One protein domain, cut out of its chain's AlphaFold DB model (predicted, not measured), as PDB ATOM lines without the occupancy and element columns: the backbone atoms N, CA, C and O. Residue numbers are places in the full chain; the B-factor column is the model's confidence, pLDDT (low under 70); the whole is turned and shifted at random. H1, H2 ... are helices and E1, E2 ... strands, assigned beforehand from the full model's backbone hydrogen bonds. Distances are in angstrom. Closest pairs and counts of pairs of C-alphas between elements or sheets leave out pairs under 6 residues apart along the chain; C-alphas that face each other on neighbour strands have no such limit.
ATOM      1  N   THR A  17     342.045 337.635 321.699       70.56
ATOM      2  CA  THR A  17     342.365 338.999 321.256       70.56
ATOM      3  C   THR A  17     342.131 339.221 319.757       70.56
ATOM      4  O   THR A  17     341.568 340.247 319.384       70.56
ATOM      5  N   SER A  18     342.520 338.274 318.899       71.19
ATOM      6  CA  SER A  18     342.299 338.338 317.447       71.19
ATOM      7  C   SER A  18     340.812 338.232 317.100       71.19
ATOM      8  O   SER A  18     340.291 339.089 316.390       71.19
ATOM      9  N   ALA A  19     340.096 337.293 317.726       72.00
ATOM     10  CA  ALA A  19     338.650 337.147 317.580       72.00
ATOM     11  C   ALA A  19     337.892 338.407 318.037       72.00
ATOM     12  O   ALA A  19     336.974 338.872 317.362       72.00
ATOM     13  N   ASN A  20     338.310 339.026 319.145       81.69
ATOM     14  CA  ASN A  20     337.746 340.295 319.605       81.69
ATOM     15  C   ASN A  20     338.077 341.459 318.662       81.69
ATOM     16  O   ASN A  20     337.232 342.328 318.443       81.69
ATOM     17  N   ALA A  21     339.279 341.500 318.084       81.62
ATOM     18  CA  ALA A  21     339.645 342.522 317.106       81.62
ATOM     19  C   ALA A  21     338.791 342.413 315.832       81.62
ATOM     20  O   ALA A  21     338.277 343.428 315.357       81.62
ATOM     21  N   GLU A  22     338.575 341.197 315.326       81.88
ATOM     22  CA  GLU A  22     337.676 340.928 314.199       81.88
ATOM     23  C   GLU A  22     336.226 341.291 314.524       81.88
ATOM     24  O   GLU A  22     335.548 341.930 313.720       81.88
ATOM     25  N   PHE A  23     335.759 340.972 315.730       82.62
ATOM     26  CA  PHE A  23     334.412 341.319 316.168       82.62
ATOM     27  C   PHE A  23     334.198 342.839 316.252       82.62
ATOM     28  O   PHE A  23     333.204 343.366 315.757       82.62
ATOM     29  N   ASN A  24     335.165 343.582 316.799       84.69
ATOM     30  CA  ASN A  24     335.108 345.046 316.834       84.69
ATOM     31  C   ASN A  24     335.284 345.683 315.450       84.69
ATOM     32  O   ASN A  24     334.768 346.772 315.192       84.69
ATOM     33  N   ARG A  25     336.018 345.033 314.543       85.69
ATOM     34  CA  ARG A  25     336.077 345.439 313.138       85.69
ATOM     35  C   ARG A  25     334.703 345.300 312.484       85.69
ATOM     36  O   ARG A  25     334.223 346.287 311.937       85.69
ATOM     37  N   TRP A  26     334.052 344.151 312.647       86.94
ATOM     38  CA  TRP A  26     332.690 343.921 312.166       86.94
ATOM     39  C   TRP A  26     331.704 344.961 312.721       86.94
ATOM     40  O   TRP A  26     330.920 345.527 311.960       86.94
ATOM     41  N   LEU A  27     331.790 345.308 314.013       86.12
ATOM     42  CA  LEU A  27     330.964 346.374 314.593       86.12
ATOM     43  C   LEU A  27     331.180 347.731 313.914       86.12
ATOM     44  O   LEU A  27     330.217 348.451 313.671       86.12
ATOM     45  N   ARG A  28     332.426 348.106 313.607       85.56
ATOM     46  CA  ARG A  28     332.716 349.369 312.908       85.56
ATOM     47  C   ARG A  28     332.173 349.363 311.481       85.56
ATOM     48  O   ARG A  28     331.537 350.332 311.083       85.56
ATOM     49  N   GLU A  29     332.391 348.273 310.749       87.25
ATOM     50  CA  GLU A  29     331.935 348.109 309.361       87.25
ATOM     51  C   GLU A  29     330.404 348.157 309.242       87.25
ATOM     52  O   GLU A  29     329.883 348.674 308.261       87.25
ATOM     53  N   ASN A  30     329.682 347.712 310.273       81.88
ATOM     54  CA  ASN A  30     328.215 347.733 310.327       81.88
ATOM     55  C   ASN A  30     327.653 348.953 311.081       81.88
ATOM     56  O   ASN A  30     326.519 348.940 311.556       81.88
ATOM     57  N   CYS A  31     328.454 350.013 311.238       80.69
ATOM     58  CA  CYS A  31     328.069 351.254 311.919       80.69
ATOM     59  C   CYS A  31     327.532 351.043 313.345       80.69
ATOM     60  O   CYS A  31     326.721 351.832 313.822       80.69
ATOM     61  N   HIS A  32     327.971 349.994 314.040       83.56
ATOM     62  CA  HIS A  32     327.567 349.625 315.397       83.56
ATOM     63  C   HIS A  32     328.475 350.190 316.501       83.56
ATOM     64  O   HIS A  32     328.108 350.176 317.674       83.56
ATOM     65  N   SER A  33     329.632 350.748 316.140       87.00
ATOM     66  CA  SER A  33     330.625 351.281 317.082       87.00
ATOM     67  C   SER A  33     330.259 352.624 317.716       87.00
ATOM     68  O   SER A  33     330.984 353.097 318.587       87.00
ATOM     69  N   GLN A  34     329.180 353.264 317.266       89.62
ATOM     70  CA  GLN A  34     328.718 354.548 317.784       89.62
ATOM     71  C   GLN A  34     327.250 354.477 318.207       89.62
ATOM     72  O   GLN A  34     326.427 353.785 317.590       89.62
ATOM     73  N   ILE A  35     326.934 355.186 319.287       90.62
ATOM     74  CA  ILE A  35     325.600 355.291 319.876       90.62
ATOM     75  C   ILE A  35     325.360 356.761 320.214       90.62
ATOM     76  O   ILE A  35     326.172 357.371 320.898       90.62
ATOM     77  N   THR A  36     324.256 357.331 319.741       91.06
ATOM     78  CA  THR A  36     323.849 358.697 320.094       91.06
ATOM     79  C   THR A  36     322.821 358.640 321.212       91.06
ATOM     80  O   THR A  36     321.882 357.839 321.133       91.06
ATOM     81  N   ASP A  37     322.994 359.464 322.239       90.25
ATOM     82  CA  ASP A  37     322.035 359.568 323.335       90.25
ATOM     83  C   ASP A  37     320.914 360.590 323.080       90.25
ATOM     84  O   ASP A  37     320.813 361.180 322.003       90.25
ATOM     85  N   ALA A  38     320.042 360.764 324.076       86.75
ATOM     86  CA  ALA A  38     318.917 361.696 324.043       86.75
ATOM     87  C   ALA A  38     319.337 363.169 323.903       86.75
ATOM     88  O   ALA A  38     318.548 363.982 323.429       86.75
ATOM     89  N   LEU A  39     320.566 363.510 324.297       84.94
ATOM     90  CA  LEU A  39     321.108 364.865 324.242       84.94
ATOM     91  C   LEU A  39     321.942 365.111 322.972       84.94
ATOM     92  O   LEU A  39     322.523 366.181 322.806       84.94
ATOM     93  N   GLY A  40     322.003 364.134 322.062       84.75
ATOM     94  CA  GLY A  40     322.759 364.227 320.814       84.75
ATOM     95  C   GLY A  40     324.251 363.919 320.955       84.75
ATOM     96  O   GLY A  40     324.985 364.021 319.970       84.75
ATOM     97  N   GLN A  41     324.716 363.501 322.136       88.06
ATOM     98  CA  GLN A  41     326.119 363.185 322.368       88.06
ATOM     99  C   GLN A  41     326.468 361.797 321.816       88.06
ATOM    100  O   GLN A  41     325.698 360.838 321.924       88.06
ATOM    101  N   ILE A  42     327.652 361.690 321.207       89.75
ATOM    102  CA  ILE A  42     328.144 360.452 320.595       89.75
ATOM    103  C   ILE A  42     328.964 359.658 321.608       89.75
ATOM    104  O   ILE A  42     329.967 360.126 322.145       89.75
ATOM    105  N   TRP A  43     328.568 358.406 321.784       92.06
ATOM    106  CA  TRP A  43     329.236 357.402 322.586       92.06
ATOM    107  C   TRP A  43     329.911 356.377 321.683       92.06
ATOM    108  O   TRP A  43     329.327 355.903 320.708       92.06
ATOM    109  N   THR A  44     331.134 355.997 322.028       91.62
ATOM    110  CA  THR A  44     331.878 354.922 321.375       91.62
ATOM    111  C   THR A  44     331.594 353.604 322.079       91.62
ATOM    112  O   THR A  44     331.707 353.517 323.297       91.62
ATOM    113  N   CYS A  45     331.267 352.562 321.323       90.31
ATOM    114  CA  CYS A  45     331.030 351.217 321.827       90.31
ATOM    115  C   CYS A  45     332.158 350.276 321.387       90.31
ATOM    116  O   CYS A  45     332.524 350.233 320.211       90.31
ATOM    117  N   LYS A  46     332.688 349.508 322.338       89.06
ATOM    118  CA  LYS A  46     333.571 348.363 322.101       89.06
ATOM    119  C   LYS A  46     332.913 347.116 322.661       89.06
ATOM    120  O   LYS A  46     332.361 347.166 323.754       89.06
ATOM    121  N   ALA A  47     332.999 346.002 321.947       87.88
ATOM    122  CA  ALA A  47     332.471 344.734 322.433       87.88
ATOM    123  C   ALA A  47     333.580 343.723 322.703       87.88
ATOM    124  O   ALA A  47     334.589 343.676 322.000       87.88
ATOM    125  N   THR A  48     333.354 342.882 323.700       87.81
ATOM    126  CA  THR A  48     334.236 341.781 324.066       87.81
ATOM    127  C   THR A  48     333.406 340.513 324.161       87.81
ATOM    128  O   THR A  48     332.398 340.477 324.869       87.81
ATOM    129  N   VAL A  49     333.854 339.472 323.468       87.62
ATOM    130  CA  VAL A  49     333.331 338.114 323.578       87.62
ATOM    131  C   VAL A  49     334.247 337.333 324.513       87.62
ATOM    132  O   VAL A  49     335.459 337.250 324.298       87.62
ATOM    133  N   GLN A  50     333.670 336.772 325.569       86.12
ATOM    134  CA  GLN A  50     334.333 335.829 326.463       86.12
ATOM    135  C   GLN A  50     333.742 334.438 326.245       86.12
ATOM    136  O   GLN A  50     332.529 334.303 326.084       86.12
ATOM    137  N   ILE A  51     334.604 333.423 326.245       83.81
ATOM    138  CA  ILE A  51     334.209 332.014 326.220       83.81
ATOM    139  C   ILE A  51     334.451 331.467 327.624       83.81
ATOM    140  O   ILE A  51     335.556 331.582 328.154       83.81
ATOM    141  N   LEU A  52     333.401 330.938 328.233       82.50
ATOM    142  CA  LEU A  52     333.388 330.370 329.571       82.50
ATOM    143  C   LEU A  52     333.201 328.850 329.461       82.50
ATOM    144  O   LEU A  52     332.469 328.395 328.578       82.50
ATOM    145  N   PRO A  53     333.847 328.063 330.338       76.75
ATOM    146  CA  PRO A  53     333.587 326.634 330.412       76.75
ATOM    147  C   PRO A  53     332.167 326.392 330.931       76.75
ATOM    148  O   PRO A  53     331.729 327.055 331.876       76.75
ATOM    149  N   ASP A  54     331.458 325.443 330.326       74.88
ATOM    150  CA  ASP A  54     330.176 324.976 330.845       74.88
ATOM    151  C   ASP A  54     330.414 324.086 332.086       74.88
ATOM    152  O   ASP A  54     331.228 323.156 332.029       74.88
ATOM    153  N   PRO A  55     329.753 324.362 333.228       73.69
ATOM    154  CA  PRO A  55     329.893 323.555 334.439       73.69
ATOM    155  C   PRO A  55     329.308 322.135 334.320       73.69
ATOM    156  O   PRO A  55     329.648 321.282 335.138       73.69
ATOM    157  N   VAL A  56     328.428 321.880 333.349       77.75
ATOM    158  CA  VAL A  56     327.711 320.611 333.151       77.75
ATOM    159  C   VAL A  56     328.268 319.826 331.961       77.75
ATOM    160  O   VAL A  56     328.379 318.603 332.040       77.75
ATOM    161  N   ASN A  57     328.647 320.499 330.870       73.38
ATOM    162  CA  ASN A  57     329.142 319.847 329.656       73.38
ATOM    163  C   ASN A  57     330.523 320.363 329.226       73.38
ATOM    164  O   ASN A  57     330.641 321.382 328.559       73.38
ATOM    165  N   LEU A  58     331.580 319.590 329.488       66.44
ATOM    166  CA  LEU A  58     332.966 319.943 329.133       66.44
ATOM    167  C   LEU A  58     333.213 320.181 327.629       66.44
ATOM    168  O   LEU A  58     334.264 320.711 327.264       66.44
ATOM    169  N   HIS A  59     332.281 319.787 326.758       67.00
ATOM    170  CA  HIS A  59     332.359 319.995 325.312       67.00
ATOM    171  C   HIS A  59     331.532 321.188 324.811       67.00
ATOM    172  O   HIS A  59     331.627 321.527 323.632       67.00
ATOM    173  N   ALA A  60     330.733 321.825 325.673       68.81
ATOM    174  CA  ALA A  60     329.956 323.009 325.335       68.81
ATOM    175  C   ALA A  60     330.719 324.296 325.687       68.81
ATOM    176  O   ALA A  60     331.419 324.384 326.698       68.81
ATOM    177  N   ALA A  61     330.585 325.307 324.828       73.56
ATOM    178  CA  ALA A  61     331.158 326.629 325.030       73.56
ATOM    179  C   ALA A  61     330.045 327.611 325.409       73.56
ATOM    180  O   ALA A  61     329.134 327.862 324.618       73.56
ATOM    181  N   ILE A  62     330.146 328.202 326.601       83.19
ATOM    182  CA  ILE A  62     329.236 329.267 327.021       83.19
ATOM    183  C   ILE A  62     329.839 330.601 326.598       83.19
ATOM    184  O   ILE A  62     330.985 330.918 326.917       83.19
ATOM    185  N   HIS A  63     329.064 331.433 325.916       84.44
ATOM    186  CA  HIS A  63     329.500 332.753 325.488       84.44
ATOM    187  C   HIS A  63     328.969 333.843 326.415       84.44
ATOM    188  O   HIS A  63     327.826 333.819 326.871       84.44
ATOM    189  N   ARG A  64     329.796 334.856 326.673       87.62
ATOM    190  CA  ARG A  64     329.391 336.089 327.350       87.62
ATOM    191  C   ARG A  64     329.794 337.293 326.514       87.62
ATOM    192  O   ARG A  64     330.970 337.489 326.216       87.62
ATOM    193  N   LEU A  65     328.804 338.114 326.176       87.50
ATOM    194  CA  LEU A  65     328.997 339.381 325.478       87.50
ATOM    195  C   LEU A  65     329.057 340.530 326.481       87.50
ATOM    196  O   LEU A  65     328.200 340.658 327.355       87.50
ATOM    197  N   SER A  66     330.076 341.373 326.355       88.44
ATOM    198  CA  SER A  66     330.209 342.620 327.108       88.44
ATOM    199  C   SER A  66     330.366 343.790 326.147       88.44
ATOM    200  O   SER A  66     331.111 343.685 325.177       88.44
ATOM    201  N   PHE A  67     329.704 344.904 326.434       89.56
ATOM    202  CA  PHE A  67     329.766 346.140 325.666       89.56
ATOM    203  C   PHE A  67     330.231 347.269 326.578       89.56
ATOM    204  O   PHE A  67     329.545 347.652 327.523       89.56
ATOM    205  N   ASP A  68     331.414 347.788 326.291       89.94
ATOM    206  CA  ASP A  68     331.999 348.942 326.950       89.94
ATOM    207  C   ASP A  68     331.666 350.194 326.134       89.94
ATOM    208  O   ASP A  68     332.141 350.370 325.009       89.94
ATOM    209  N   ILE A  69     330.791 351.030 326.685       90.19
ATOM    210  CA  ILE A  69     330.243 352.212 326.028       90.19
ATOM    211  C   ILE A  69     330.807 353.442 326.728       90.19
ATOM    212  O   ILE A  69     330.624 353.635 327.929       90.19
ATOM    213  N   LYS A  70     331.513 354.282 325.978       89.81
ATOM    214  CA  LYS A  70     332.291 355.401 326.507       89.81
ATOM    215  C   LYS A  70     331.963 356.693 325.792       89.81
ATOM    216  O   LYS A  70     331.877 356.713 324.568       89.81
ATOM    217  N   THR A  71     331.871 357.781 326.539       89.69
ATOM    218  CA  THR A  71     331.882 359.132 325.979       89.69
ATOM    219  C   THR A  71     332.896 359.981 326.714       89.69
ATOM    220  O   THR A  71     333.097 359.847 327.922       89.69
ATOM    221  N   GLU A  72     333.522 360.876 325.973       86.19
ATOM    222  CA  GLU A  72     334.321 361.947 326.533       86.19
ATOM    223  C   GLU A  72     333.416 363.161 326.741       86.19
ATOM    224  O   GLU A  72     332.691 363.577 325.839       86.19
ATOM    225  N   ILE A  73     333.426 363.702 327.951       82.25
ATOM    226  CA  ILE A  73     332.794 364.966 328.284       82.25
ATOM    227  C   ILE A  73     333.852 366.044 328.142       82.25
ATOM    228  O   ILE A  73     334.806 366.111 328.921       82.25
ATOM    229  N   SER A  74     333.643 366.911 327.164       84.25
ATOM    230  CA  SER A  74     334.416 368.131 327.006       84.25
ATOM    231  C   SER A  74     333.677 369.321 327.614       84.25
ATOM    232  O   SER A  74     332.457 369.308 327.790       84.25
ATOM    233  N   ARG A  75     334.422 370.399 327.866       84.75
ATOM    234  CA  ARG A  75     333.876 371.703 328.279       84.75
ATOM    235  C   ARG A  75     332.774 372.197 327.343       84.75
ATOM    236  O   ARG A  75     331.751 372.678 327.810       84.75
ATOM    237  N   LYS A  76     332.974 372.020 326.033       84.31
ATOM    238  CA  LYS A  76     331.992 372.382 325.009       84.31
ATOM    239  C   LYS A  76     330.668 371.652 325.234       84.31
ATOM    240  O   LYS A  76     329.635 372.297 325.282       84.31
ATOM    241  N   ILE A  77     330.714 370.339 325.459       84.06
ATOM    242  CA  ILE A  77     329.513 369.530 325.705       84.06
ATOM    243  C   ILE A  77     328.779 370.025 326.955       84.06
ATOM    244  O   ILE A  77     327.569 370.195 326.934       84.06
ATOM    245  N   LEU A  78     329.494 370.309 328.045       83.00
ATOM    246  CA  LEU A  78     328.860 370.776 329.283       83.00
ATOM    247  C   LEU A  78     328.188 372.147 329.138       83.00
ATOM    248  O   LEU A  78     327.156 372.380 329.763       83.00
ATOM    249  N   LEU A  79     328.752 373.027 328.308       86.19
ATOM    250  CA  LEU A  79     328.156 374.317 327.962       86.19
ATOM    251  C   LEU A  79     326.940 374.146 327.043       86.19
ATOM    252  O   LEU A  79     325.884 374.704 327.326       86.19
ATOM    253  N   ASP A  80     327.071 373.339 325.986       85.12
ATOM    254  CA  ASP A  80     326.004 373.078 325.011       85.12
ATOM    255  C   ASP A  80     324.775 372.437 325.688       85.12
ATOM    256  O   ASP A  80     323.635 372.730 325.333       85.12
ATOM    257  N   LEU A  81     325.000 371.603 326.710       81.81
ATOM    258  CA  LEU A  81     323.951 370.974 327.517       81.81
ATOM    259  C   LEU A  81     323.409 371.868 328.647       81.81
ATOM    260  O   LEU A  81     322.542 371.428 329.403       81.81
ATOM    261  N   GLY A  82     323.926 373.089 328.813       83.81
ATOM    262  CA  GLY A  82     323.526 374.006 329.888       83.81
ATOM    263  C   GLY A  82     323.851 373.498 331.298       83.81
ATOM    264  O   GLY A  82     323.216 373.905 332.269       83.81
ATOM    265  N   ILE A  83     324.808 372.574 331.421       83.19
ATOM    266  CA  ILE A  83     325.268 372.043 332.711       83.19
ATOM    267  C   ILE A  83     326.214 373.034 333.390       83.19
ATOM    268  O   ILE A  83     326.182 373.160 334.613       83.19
ATOM    269  N   LEU A  84     327.031 373.727 332.594       83.94
ATOM    270  CA  LEU A  84     327.885 374.830 333.021       83.94
ATOM    271  C   LEU A  84     327.471 376.123 332.324       83.94
ATOM    272  O   LEU A  84     326.986 376.105 331.192       83.94
ATOM    273  N   ASP A  85     327.718 377.246 332.986       86.69
ATOM    274  CA  ASP A  85     327.480 378.591 332.475       86.69
ATOM    275  C   ASP A  85     328.826 379.304 332.297       86.69
ATOM    276  O   ASP A  85     329.586 379.481 333.248       86.69
ATOM    277  N   MET A  86     329.127 379.745 331.071       85.75
ATOM    278  CA  MET A  86     330.395 380.413 330.747       85.75
ATOM    279  C   MET A  86     330.684 381.615 331.659       85.75
ATOM    280  O   MET A  86     331.838 381.859 332.006       85.75
ATOM    281  N   SER A  87     329.648 382.365 332.043       86.31
ATOM    282  CA  SER A  87     329.790 383.588 332.838       86.31
ATOM    283  C   SER A  87     330.000 383.315 334.329       86.31
ATOM    284  O   SER A  87     330.680 384.086 335.002       86.31
ATOM    285  N   LYS A  88     329.449 382.211 334.843       83.81
ATOM    286  CA  LYS A  88     329.494 381.864 336.275       83.81
ATOM    287  C   LYS A  88     330.623 380.894 336.600       83.81
ATOM    288  O   LYS A  88     331.249 381.004 337.650       83.81
ATOM    289  N   ASP A  89     330.933 380.001 335.667       83.62
ATOM    290  CA  ASP A  89     331.837 378.870 335.871       83.62
ATOM    291  C   ASP A  89     333.182 379.049 335.155       83.62
ATOM    292  O   ASP A  89     333.927 378.089 334.962       83.62
ATOM    293  N   GLN A  90     333.541 380.280 334.772       82.56
ATOM    294  CA  GLN A  90     334.748 380.582 333.992       82.56
ATOM    295  C   GLN A  90     336.025 379.978 334.604       82.56
ATOM    296  O   GLN A  90     336.848 379.385 333.903       82.56
ATOM    297  N   ARG A  91     336.176 380.080 335.930       81.00
ATOM    298  CA  ARG A  91     337.320 379.504 336.651       81.00
ATOM    299  C   ARG A  91     337.328 377.979 336.567       81.00
ATOM    300  O   ARG A  91     338.379 377.401 336.310       81.00
ATOM    301  N   LEU A  92     336.176 377.330 336.722       80.19
ATOM    302  CA  LEU A  92     336.058 375.877 336.597       80.19
ATOM    303  C   LEU A  92     336.396 375.426 335.167       80.19
ATOM    304  O   LEU A  92     337.214 374.532 334.977       80.19
ATOM    305  N   LEU A  93     335.862 376.117 334.158       81.69
ATOM    306  CA  LEU A  93     336.124 375.854 332.737       81.69
ATOM    307  C   LEU A  93     337.600 376.034 332.344       81.69
ATOM    308  O   LEU A  93     338.075 375.359 331.429       81.69
ATOM    309  N   SER A  94     338.337 376.926 333.013       81.31
ATOM    310  CA  SER A  94     339.781 377.092 332.777       81.31
ATOM    311  C   SER A  94     340.632 375.947 333.329       81.31
ATOM    312  O   SER A  94     341.703 375.676 332.795       81.31
ATOM    313  N   LEU A  95     340.151 375.274 334.376       80.56
ATOM    314  CA  LEU A  95     340.886 374.225 335.087       80.56
ATOM    315  C   LEU A  95     340.483 372.819 334.635       80.56
ATOM    316  O   LEU A  95     341.246 371.876 334.820       80.56
ATOM    317  N   MET A  96     339.287 372.676 334.065       78.19
ATOM    318  CA  MET A  96     338.716 371.380 333.730       78.19
ATOM    319  C   MET A  96     339.344 370.764 332.478       78.19
ATOM    320  O   MET A  96     339.318 371.347 331.389       78.19
ATOM    321  N   ASP A  97     339.864 369.550 332.642       79.19
ATOM    322  CA  ASP A  97     340.239 368.659 331.553       79.19
ATOM    323  C   ASP A  97     339.038 367.819 331.092       79.19
ATOM    324  O   ASP A  97     337.942 367.853 331.661       79.19
ATOM    325  N   ASN A  98     339.214 367.093 329.993       77.50
ATOM    326  CA  ASN A  98     338.146 366.250 329.487       77.50
ATOM    327  C   ASN A  98     337.978 365.022 330.393       77.50
ATOM    328  O   ASN A  98     338.941 364.334 330.733       77.50
ATOM    329  N   SER A  99     336.736 364.720 330.761       77.56
ATOM    330  CA  SER A  99     336.404 363.602 331.646       77.56
ATOM    331  C   SER A  99     335.694 362.494 330.884       77.56
ATOM    332  O   SER A  99     334.756 362.749 330.142       77.56
ATOM    333  N   ILE A 100     336.084 361.238 331.101       76.75
ATOM    334  CA  ILE A 100     335.453 360.091 330.433       76.75
ATOM    335  C   ILE A 100     334.337 359.522 331.315       76.75
ATOM    336  O   ILE A 100     334.570 359.202 332.482       76.75
ATOM    337  N   ILE A 101     333.144 359.340 330.742       79.12
ATOM    338  CA  ILE A 101     332.122 358.440 331.287       79.12
ATOM    339  C   ILE A 101     332.230 357.100 330.569       79.12
ATOM    340  O   ILE A 101     332.303 357.040 329.344       79.12
ATOM    341  N   SER A 102     332.204 356.022 331.347       80.00
ATOM    342  CA  SER A 102     332.211 354.644 330.866       80.00
ATOM    343  C   SER A 102     331.049 353.891 331.495       80.00
ATOM    344  O   SER A 102     330.859 353.944 332.711       80.00
ATOM    345  N   VAL A 103     330.299 353.172 330.670       83.00
ATOM    346  CA  VAL A 103     329.210 352.293 331.083       83.00
ATOM    347  C   VAL A 103     329.485 350.920 330.499       83.00
ATOM    348  O   VAL A 103     329.653 350.773 329.289       83.00
ATOM    349  N   LEU A 104     329.534 349.915 331.367       83.31
ATOM    350  CA  LEU A 104     329.697 348.528 330.965       83.31
ATOM    351  C   LEU A 104     328.334 347.842 330.995       83.31
ATOM    352  O   LEU A 104     327.714 347.727 332.051       83.31
ATOM    353  N   TYR A 105     327.894 347.358 329.842       84.88
ATOM    354  CA  TYR A 105     326.775 346.434 329.738       84.88
ATOM    355  C   TYR A 105     327.310 345.013 329.579       84.88
ATOM    356  O   TYR A 105     328.170 344.763 328.737       84.88
ATOM    357  N   GLN A 106     326.805 344.077 330.375       85.06
ATOM    358  CA  GLN A 106     327.156 342.665 330.256       85.06
ATOM    359  C   GLN A 106     325.887 341.852 330.079       85.06
ATOM    360  O   GLN A 106     324.993 341.893 330.924       85.06
ATOM    361  N   ARG A 107     325.822 341.109 328.975       83.00
ATOM    362  CA  ARG A 107     324.735 340.175 328.720       83.00
ATOM    363  C   ARG A 107     324.885 338.956 329.643       83.00
ATOM    364  O   ARG A 107     326.019 338.511 329.864       83.00
ATOM    365  N   PRO A 108     323.775 338.372 330.134       85.06
ATOM    366  CA  PRO A 108     323.788 337.019 330.672       85.06
ATOM    367  C   PRO A 108     324.498 336.044 329.727       85.06
ATOM    368  O   PRO A 108     324.479 336.207 328.505       85.06
ATOM    369  N   ALA A 109     325.162 335.052 330.310       85.88
ATOM    370  CA  ALA A 109     325.865 334.045 329.534       85.88
ATOM    371  C   ALA A 109     324.852 333.184 328.754       85.88
ATOM    372  O   ALA A 109     323.749 332.949 329.245       85.88
ATOM    373  N   PHE A 110     325.207 332.768 327.543       85.06
ATOM    374  CA  PHE A 110     324.324 332.008 326.663       85.06
ATOM    375  C   PHE A 110     325.112 331.011 325.822       85.06
ATOM    376  O   PHE A 110     326.279 331.242 325.495       85.06
ATOM    377  N   ASP A 111     324.443 329.934 325.435       83.25
ATOM    378  CA  ASP A 111     325.035 328.901 324.598       83.25
ATOM    379  C   ASP A 111     324.942 329.300 323.129       83.25
ATOM    380  O   ASP A 111     323.925 329.819 322.658       83.25
ATOM    381  N   SER A 112     326.022 329.070 322.389       80.06
ATOM    382  CA  SER A 112     326.040 329.281 320.948       80.06
ATOM    383  C   SER A 112     327.030 328.337 320.287       80.06
ATOM    384  O   SER A 112     328.144 328.150 320.757       80.06
ATOM    385  N   ASP A 113     326.619 327.779 319.158       76.81
ATOM    386  CA  ASP A 113     327.402 326.894 318.295       76.81
ATOM    387  C   ASP A 113     327.997 327.630 317.080       76.81
ATOM    388  O   ASP A 113     328.822 327.077 316.356       76.81
ATOM    389  N   SER A 114     327.591 328.883 316.842       80.88
ATOM    390  CA  SER A 114     327.967 329.653 315.654       80.88
ATOM    391  C   SER A 114     328.356 331.092 315.983       80.88
ATOM    392  O   SER A 114     327.694 331.784 316.761       80.88
ATOM    393  N   ALA A 115     329.406 331.579 315.318       81.06
ATOM    394  CA  ALA A 115     329.818 332.981 315.368       81.06
ATOM    395  C   ALA A 115     328.756 333.932 314.788       81.06
ATOM    396  O   ALA A 115     328.663 335.087 315.203       81.06
ATOM    397  N   GLU A 116     327.937 333.457 313.847       83.25
ATOM    398  CA  GLU A 116     326.853 334.241 313.255       83.25
ATOM    399  C   GLU A 116     325.756 334.527 314.280       83.25
ATOM    400  O   GLU A 116     325.362 335.679 314.445       83.25
ATOM    401  N   LYS A 117     325.355 333.520 315.067       83.44
ATOM    402  CA  LYS A 117     324.391 333.700 316.165       83.44
ATOM    403  C   LYS A 117     324.887 334.719 317.194       83.44
ATOM    404  O   LYS A 117     324.115 335.565 317.637       83.44
ATOM    405  N   ILE A 118     326.184 334.704 317.516       85.38
ATOM    406  CA  ILE A 118     326.802 335.688 318.423       85.38
ATOM    407  C   ILE A 118     326.701 337.110 317.849       85.38
ATOM    408  O   ILE A 118     326.368 338.046 318.578       85.38
ATOM    409  N   ARG A 119     326.961 337.289 316.546       86.75
ATOM    410  CA  ARG A 119     326.839 338.593 315.864       86.75
ATOM    411  C   ARG A 119     325.396 339.083 315.828       86.75
ATOM    412  O   ARG A 119     325.156 340.240 316.165       86.75
ATOM    413  N   THR A 120     324.448 338.212 315.482       87.69
ATOM    414  CA  THR A 120     323.012 338.530 315.492       87.69
ATOM    415  C   THR A 120     322.572 338.976 316.880       87.69
ATOM    416  O   THR A 120     321.991 340.050 317.028       87.69
ATOM    417  N   GLN A 121     322.955 338.228 317.917       88.25
ATOM    418  CA  GLN A 121     322.599 338.578 319.287       88.25
ATOM    419  C   GLN A 121     323.194 339.920 319.722       88.25
ATOM    420  O   GLN A 121     322.532 340.707 320.402       88.25
ATOM    421  N   ALA A 122     324.432 340.203 319.313       88.00
ATOM    422  CA  ALA A 122     325.065 341.479 319.593       88.00
ATOM    423  C   ALA A 122     324.387 342.648 318.868       88.00
ATOM    424  O   ALA A 122     324.221 343.713 319.460       88.00
ATOM    425  N   ALA A 123     323.971 342.461 317.614       88.69
ATOM    426  CA  ALA A 123     323.224 343.473 316.873       88.69
ATOM    427  C   ALA A 123     321.892 343.798 317.564       88.69
ATOM    428  O   ALA A 123     321.575 344.973 317.757       88.69
ATOM    429  N   GLU A 124     321.148 342.778 317.998       90.56
ATOM    430  CA  GLU A 124     319.895 342.947 318.742       90.56
ATOM    431  C   GLU A 124     320.092 343.735 320.042       90.56
ATOM    432  O   GLU A 124     319.347 344.680 320.322       90.56
ATOM    433  N   ASP A 125     321.116 343.388 320.825       89.06
ATOM    434  CA  ASP A 125     321.417 344.082 322.077       89.06
ATOM    435  C   ASP A 125     321.807 345.536 321.825       89.06
ATOM    436  O   ASP A 125     321.324 346.440 322.506       89.06
ATOM    437  N   LEU A 126     322.605 345.800 320.790       89.50
ATOM    438  CA  LEU A 126     322.978 347.160 320.415       89.50
ATOM    439  C   LEU A 126     321.786 347.988 319.933       89.50
ATOM    440  O   LEU A 126     321.724 349.181 320.233       89.50
ATOM    441  N   VAL A 127     320.817 347.389 319.235       90.50
ATOM    442  CA  VAL A 127     319.557 348.064 318.884       90.50
ATOM    443  C   VAL A 127     318.794 348.463 320.149       90.50
ATOM    444  O   VAL A 127     318.373 349.618 320.265       90.50
ATOM    445  N   LYS A 128     318.675 347.560 321.130       90.00
ATOM    446  CA  LYS A 128     318.012 347.847 322.415       90.00
ATOM    447  C   LYS A 128     318.737 348.942 323.198       90.00
ATOM    448  O   LYS A 128     318.102 349.892 323.658       90.00
ATOM    449  N   ILE A 129     320.064 348.858 323.295       89.31
ATOM    450  CA  ILE A 129     320.901 349.859 323.967       89.31
ATOM    451  C   ILE A 129     320.720 351.228 323.306       89.31
ATOM    452  O   ILE A 129     320.467 352.208 324.001       89.31
ATOM    453  N   ARG A 130     320.770 351.310 321.971       90.50
ATOM    454  CA  ARG A 130     320.537 352.561 321.227       90.50
ATOM    455  C   ARG A 130     319.168 353.153 321.510       90.50
ATOM    456  O   ARG A 130     319.064 354.349 321.773       90.50
ATOM    457  N   ALA A 131     318.127 352.328 321.460       89.56
ATOM    458  CA  ALA A 131     316.768 352.773 321.737       89.56
ATOM    459  C   ALA A 131     316.634 353.335 323.159       89.56
ATOM    460  O   ALA A 131     315.912 354.309 323.364       89.56
ATOM    461  N   ARG A 132     317.349 352.757 324.133       88.12
ATOM    462  CA  ARG A 132     317.345 353.218 325.525       88.12
ATOM    463  C   ARG A 132     318.161 354.494 325.717       88.12
ATOM    464  O   ARG A 132     317.649 355.441 326.303       88.12
ATOM    465  N   MET A 133     319.368 354.563 325.159       89.31
ATOM    466  CA  MET A 133     320.229 355.754 325.225       89.31
ATOM    467  C   MET A 133     319.554 356.992 324.622       89.31
ATOM    468  O   MET A 133     319.714 358.082 325.154       89.31
ATOM    469  N   LYS A 134     318.739 356.826 323.570       88.81
ATOM    470  CA  LYS A 134     317.943 357.913 322.972       88.81
ATOM    471  C   LYS A 134     316.764 358.401 323.822       88.81
ATOM    472  O   LYS A 134     316.190 359.433 323.499       88.81
ATOM    473  N   LYS A 135     316.356 357.651 324.849       87.44
ATOM    474  CA  LYS A 135     315.180 357.960 325.683       87.44
ATOM    475  C   LYS A 135     315.534 358.418 327.093       87.44
ATOM    476  O   LYS A 135     314.738 359.111 327.714       87.44
ATOM    477  N   VAL A 136     316.670 357.978 327.624       85.44
ATOM    478  CA  VAL A 136     317.073 358.284 328.999       85.44
ATOM    479  C   VAL A 136     317.679 359.683 329.055       85.44
ATOM    480  O   VAL A 136     318.594 359.991 328.295       85.44
ATOM    481  N   ASP A 137     317.203 360.505 329.990       83.31
ATOM    482  CA  ASP A 137     317.868 361.761 330.327       83.31
ATOM    483  C   ASP A 137     319.160 361.473 331.104       83.31
ATOM    484  O   ASP A 137     319.151 360.955 332.224       83.31
ATOM    485  N   LEU A 138     320.289 361.799 330.480       84.44
ATOM    486  CA  LEU A 138     321.627 361.586 331.022       84.44
ATOM    487  C   LEU A 138     322.194 362.837 331.714       84.44
ATOM    488  O   LEU A 138     323.297 362.780 332.259       84.44
ATOM    489  N   SER A 139     321.442 363.941 331.775       82.38
ATOM    490  CA  SER A 139     321.873 365.216 332.372       82.38
ATOM    491  C   SER A 139     322.390 365.048 333.801       82.38
ATOM    492  O   SER A 139     323.436 365.591 334.164       82.38
ATOM    493  N   GLN A 140     321.703 364.240 334.616       83.44
ATOM    494  CA  GLN A 140     322.128 363.980 335.993       83.44
ATOM    495  C   GLN A 140     323.454 363.214 336.060       83.44
ATOM    496  O   GLN A 140     324.281 363.469 336.932       83.44
ATOM    497  N   MET A 141     323.687 362.290 335.129       84.31
ATOM    498  CA  MET A 141     324.931 361.529 335.067       84.31
ATOM    499  C   MET A 141     326.115 362.437 334.709       84.31
ATOM    500  O   MET A 141     327.170 362.328 335.335       84.31
ATOM    501  N   TYR A 142     325.930 363.374 333.776       84.00
ATOM    502  CA  TYR A 142     326.941 364.383 333.455       84.00
ATOM    503  C   TYR A 142     327.256 365.288 334.653       84.00
ATOM    504  O   TYR A 142     328.427 365.469 334.990       84.00
ATOM    505  N   LYS A 143     326.226 365.779 335.356       82.25
ATOM    506  CA  LYS A 143     326.386 366.567 336.593       82.25
ATOM    507  C   LYS A 143     327.144 365.796 337.673       82.25
ATOM    508  O   LYS A 143     328.068 366.332 338.278       82.25
ATOM    509  N   ASN A 144     326.809 364.523 337.878       83.94
ATOM    510  CA  ASN A 144     327.491 363.669 338.851       83.94
ATOM    511  C   ASN A 144     328.967 363.459 338.487       83.94
ATOM    512  O   ASN A 144     329.827 363.479 339.367       83.94
ATOM    513  N   GLN A 145     329.278 363.263 337.203       82.06
ATOM    514  CA  GLN A 145     330.660 363.100 336.756       82.06
ATOM    515  C   GLN A 145     331.479 364.379 336.959       82.06
ATOM    516  O   GLN A 145     332.642 364.303 337.355       82.06
ATOM    517  N   MET A 146     330.864 365.541 336.741       80.00
ATOM    518  CA  MET A 146     331.467 366.837 337.033       80.00
ATOM    519  C   MET A 146     331.718 367.019 338.535       80.00
ATOM    520  O   MET A 146     332.829 367.375 338.913       80.00
ATOM    521  N   GLY A 147     330.745 366.689 339.393       78.88
ATOM    522  CA  GLY A 147     330.935 366.692 340.849       78.88
ATOM    523  C   GLY A 147     332.130 365.830 341.272       78.88
ATOM    524  O   GLY A 147     333.055 366.322 341.905       78.88
ATOM    525  N   ARG A 148     332.207 364.589 340.770       77.25
ATOM    526  CA  ARG A 148     333.353 363.687 341.007       77.25
ATOM    527  C   ARG A 148     334.688 364.240 340.516       77.25
ATOM    528  O   ARG A 148     335.742 363.836 341.006       77.25
ATOM    529  N   TRP A 149     334.688 365.050 339.462       81.38
ATOM    530  CA  TRP A 149     335.904 365.699 338.986       81.38
ATOM    531  C   TRP A 149     336.343 366.800 339.954       81.38
ATOM    532  O   TRP A 149     337.498 366.799 340.377       81.38
ATOM    533  N   VAL A 150     335.410 367.666 340.365       75.38
ATOM    534  CA  VAL A 150     335.649 368.736 341.345       75.38
ATOM    535  C   VAL A 150     336.169 368.143 342.658       75.38
ATOM    536  O   VAL A 150     337.217 368.566 343.143       75.38
ATOM    537  N   ASP A 151     335.519 367.101 343.175       75.31
ATOM    538  CA  ASP A 151     335.922 366.434 344.419       75.31
ATOM    539  C   ASP A 151     337.364 365.909 344.347       75.31
ATOM    540  O   ASP A 151     338.156 366.116 345.266       75.31
ATOM    541  N   ARG A 152     337.734 365.273 343.223       75.12
ATOM    542  CA  ARG A 152     339.085 364.728 343.010       75.12
ATOM    543  C   ARG A 152     340.159 365.809 342.937       75.12
ATOM    544  O   ARG A 152     341.252 365.590 343.445       75.12
ATOM    545  N   GLN A 153     339.875 366.941 342.298       72.31
ATOM    546  CA  GLN A 153     340.869 368.003 342.120       72.31
ATOM    547  C   GLN A 153     341.044 368.854 343.376       72.31
ATOM    548  O   GLN A 153     342.163 369.213 343.737       72.31
ATOM    549  N   PHE A 154     339.951 369.151 344.078       71.06
ATOM    550  CA  PHE A 154     339.972 370.092 345.198       71.06
ATOM    551  C   PHE A 154     339.973 369.418 346.573       71.06
ATOM    552  O   PHE A 154     340.008 370.124 347.577       71.06
ATOM    553  N   HIS A 155     339.968 368.077 346.632       63.12
ATOM    554  CA  HIS A 155     339.978 367.289 347.874       63.12
ATOM    555  C   HIS A 155     338.909 367.757 348.875       63.12
ATOM    556  O   HIS A 155     339.099 367.698 350.093       63.12
TER     557      HIS A 155
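What this domain is: This is residues 17 to 155 of the 172 residues of an uncharacterized protein of Proteobacteria bacterium (UniProt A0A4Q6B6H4). A long, strongly twisted sheet of four strands runs through the domain, its length made by the strands E2 and E3, with helix H4 slanting over one face and H1 over the opposite face. At one end H5 packs on the sheet by E4, with the short helices H2 and H3 beyond the sheet; at the other end lies the turn of the hairpin E2 and E3. The printed part has 139 residues, with five named helices and four named strands in the order H1 E1 E2 E3 H2 H3 E4 H4 H5. The sheet's order is E1 E2 E3 E4, antiparallel throughout, and the class is mixed, helices and strands. The whole is loose, with a radius of gyration of the C-alphas of 18.8 A, and only just elongated, spanning 63 by 32 by 25 A.

Where its parts are: Find C-alpha 17 at (342.365, 338.999, 321.256); from there H1 runs 18.3 A through residues 17 to 29. E1 is residues 34 to 36. E2, residues 42 to 53, covers 35.6 A, and E3, residues 61 to 73, starts at (331.158, 326.629, 325.030) and covers 38.5 A. Next come H2, residues 75 to 80, H3, residues 90 to 95, and E4, residues 99 to 106, 22.9 A long. H4 takes residues 115 to 133 over 26.6 A. H5, residues 139 to 154, runs 22.7 A to C-alpha 154 at (339.972, 370.092, 345.198).

How they stand to each other: Start in the sheet, where E1, E2 and E3 form a meander, each strand the antiparallel neighbour of the one before. Look for N 35 and O 43 of the hairpin E1 and E2, 2.9 A apart, N 48 and O 66 of the hairpin E2 and E3, 2.8 A, and N 69 and O 103 of E3 and E4, 2.9 A. The pairing is staggered: E2 pairs with E1 over residues 42 to 44 and with E3 over 44 to 53. H1 lies over E2 at a height over the sheet of 7.9 A; their closest C-alphas, of Asn 20 and Thr 48, are 5.9 A apart. On the opposite face H4 lies over E2 and E3 at a height of 8.5 A, slantwise to the strands, at 39 degrees to E2 on the local plane. H5 is on the sheet too; its closest C-alphas with E4 are those of Gln 145 and Ile 101, 7.3 A. H2 and H3 are not on the sheet, and are close but not clearly touching, with the C-alphas of Arg 75 and Leu 93 closest at 6.5 A. In H1, H2, H3, H4 and H5 every O i to N i+4 pair is within hydrogen-bond range.

The domain as a whole: The two C-alphas farthest apart are those of His 59 and Ser 87, 64.1 A. The printed part has no cut, and no link is long. Mean pLDDT of the printed part is 83.3; residues 58 to 60 and residue 155 are under 70.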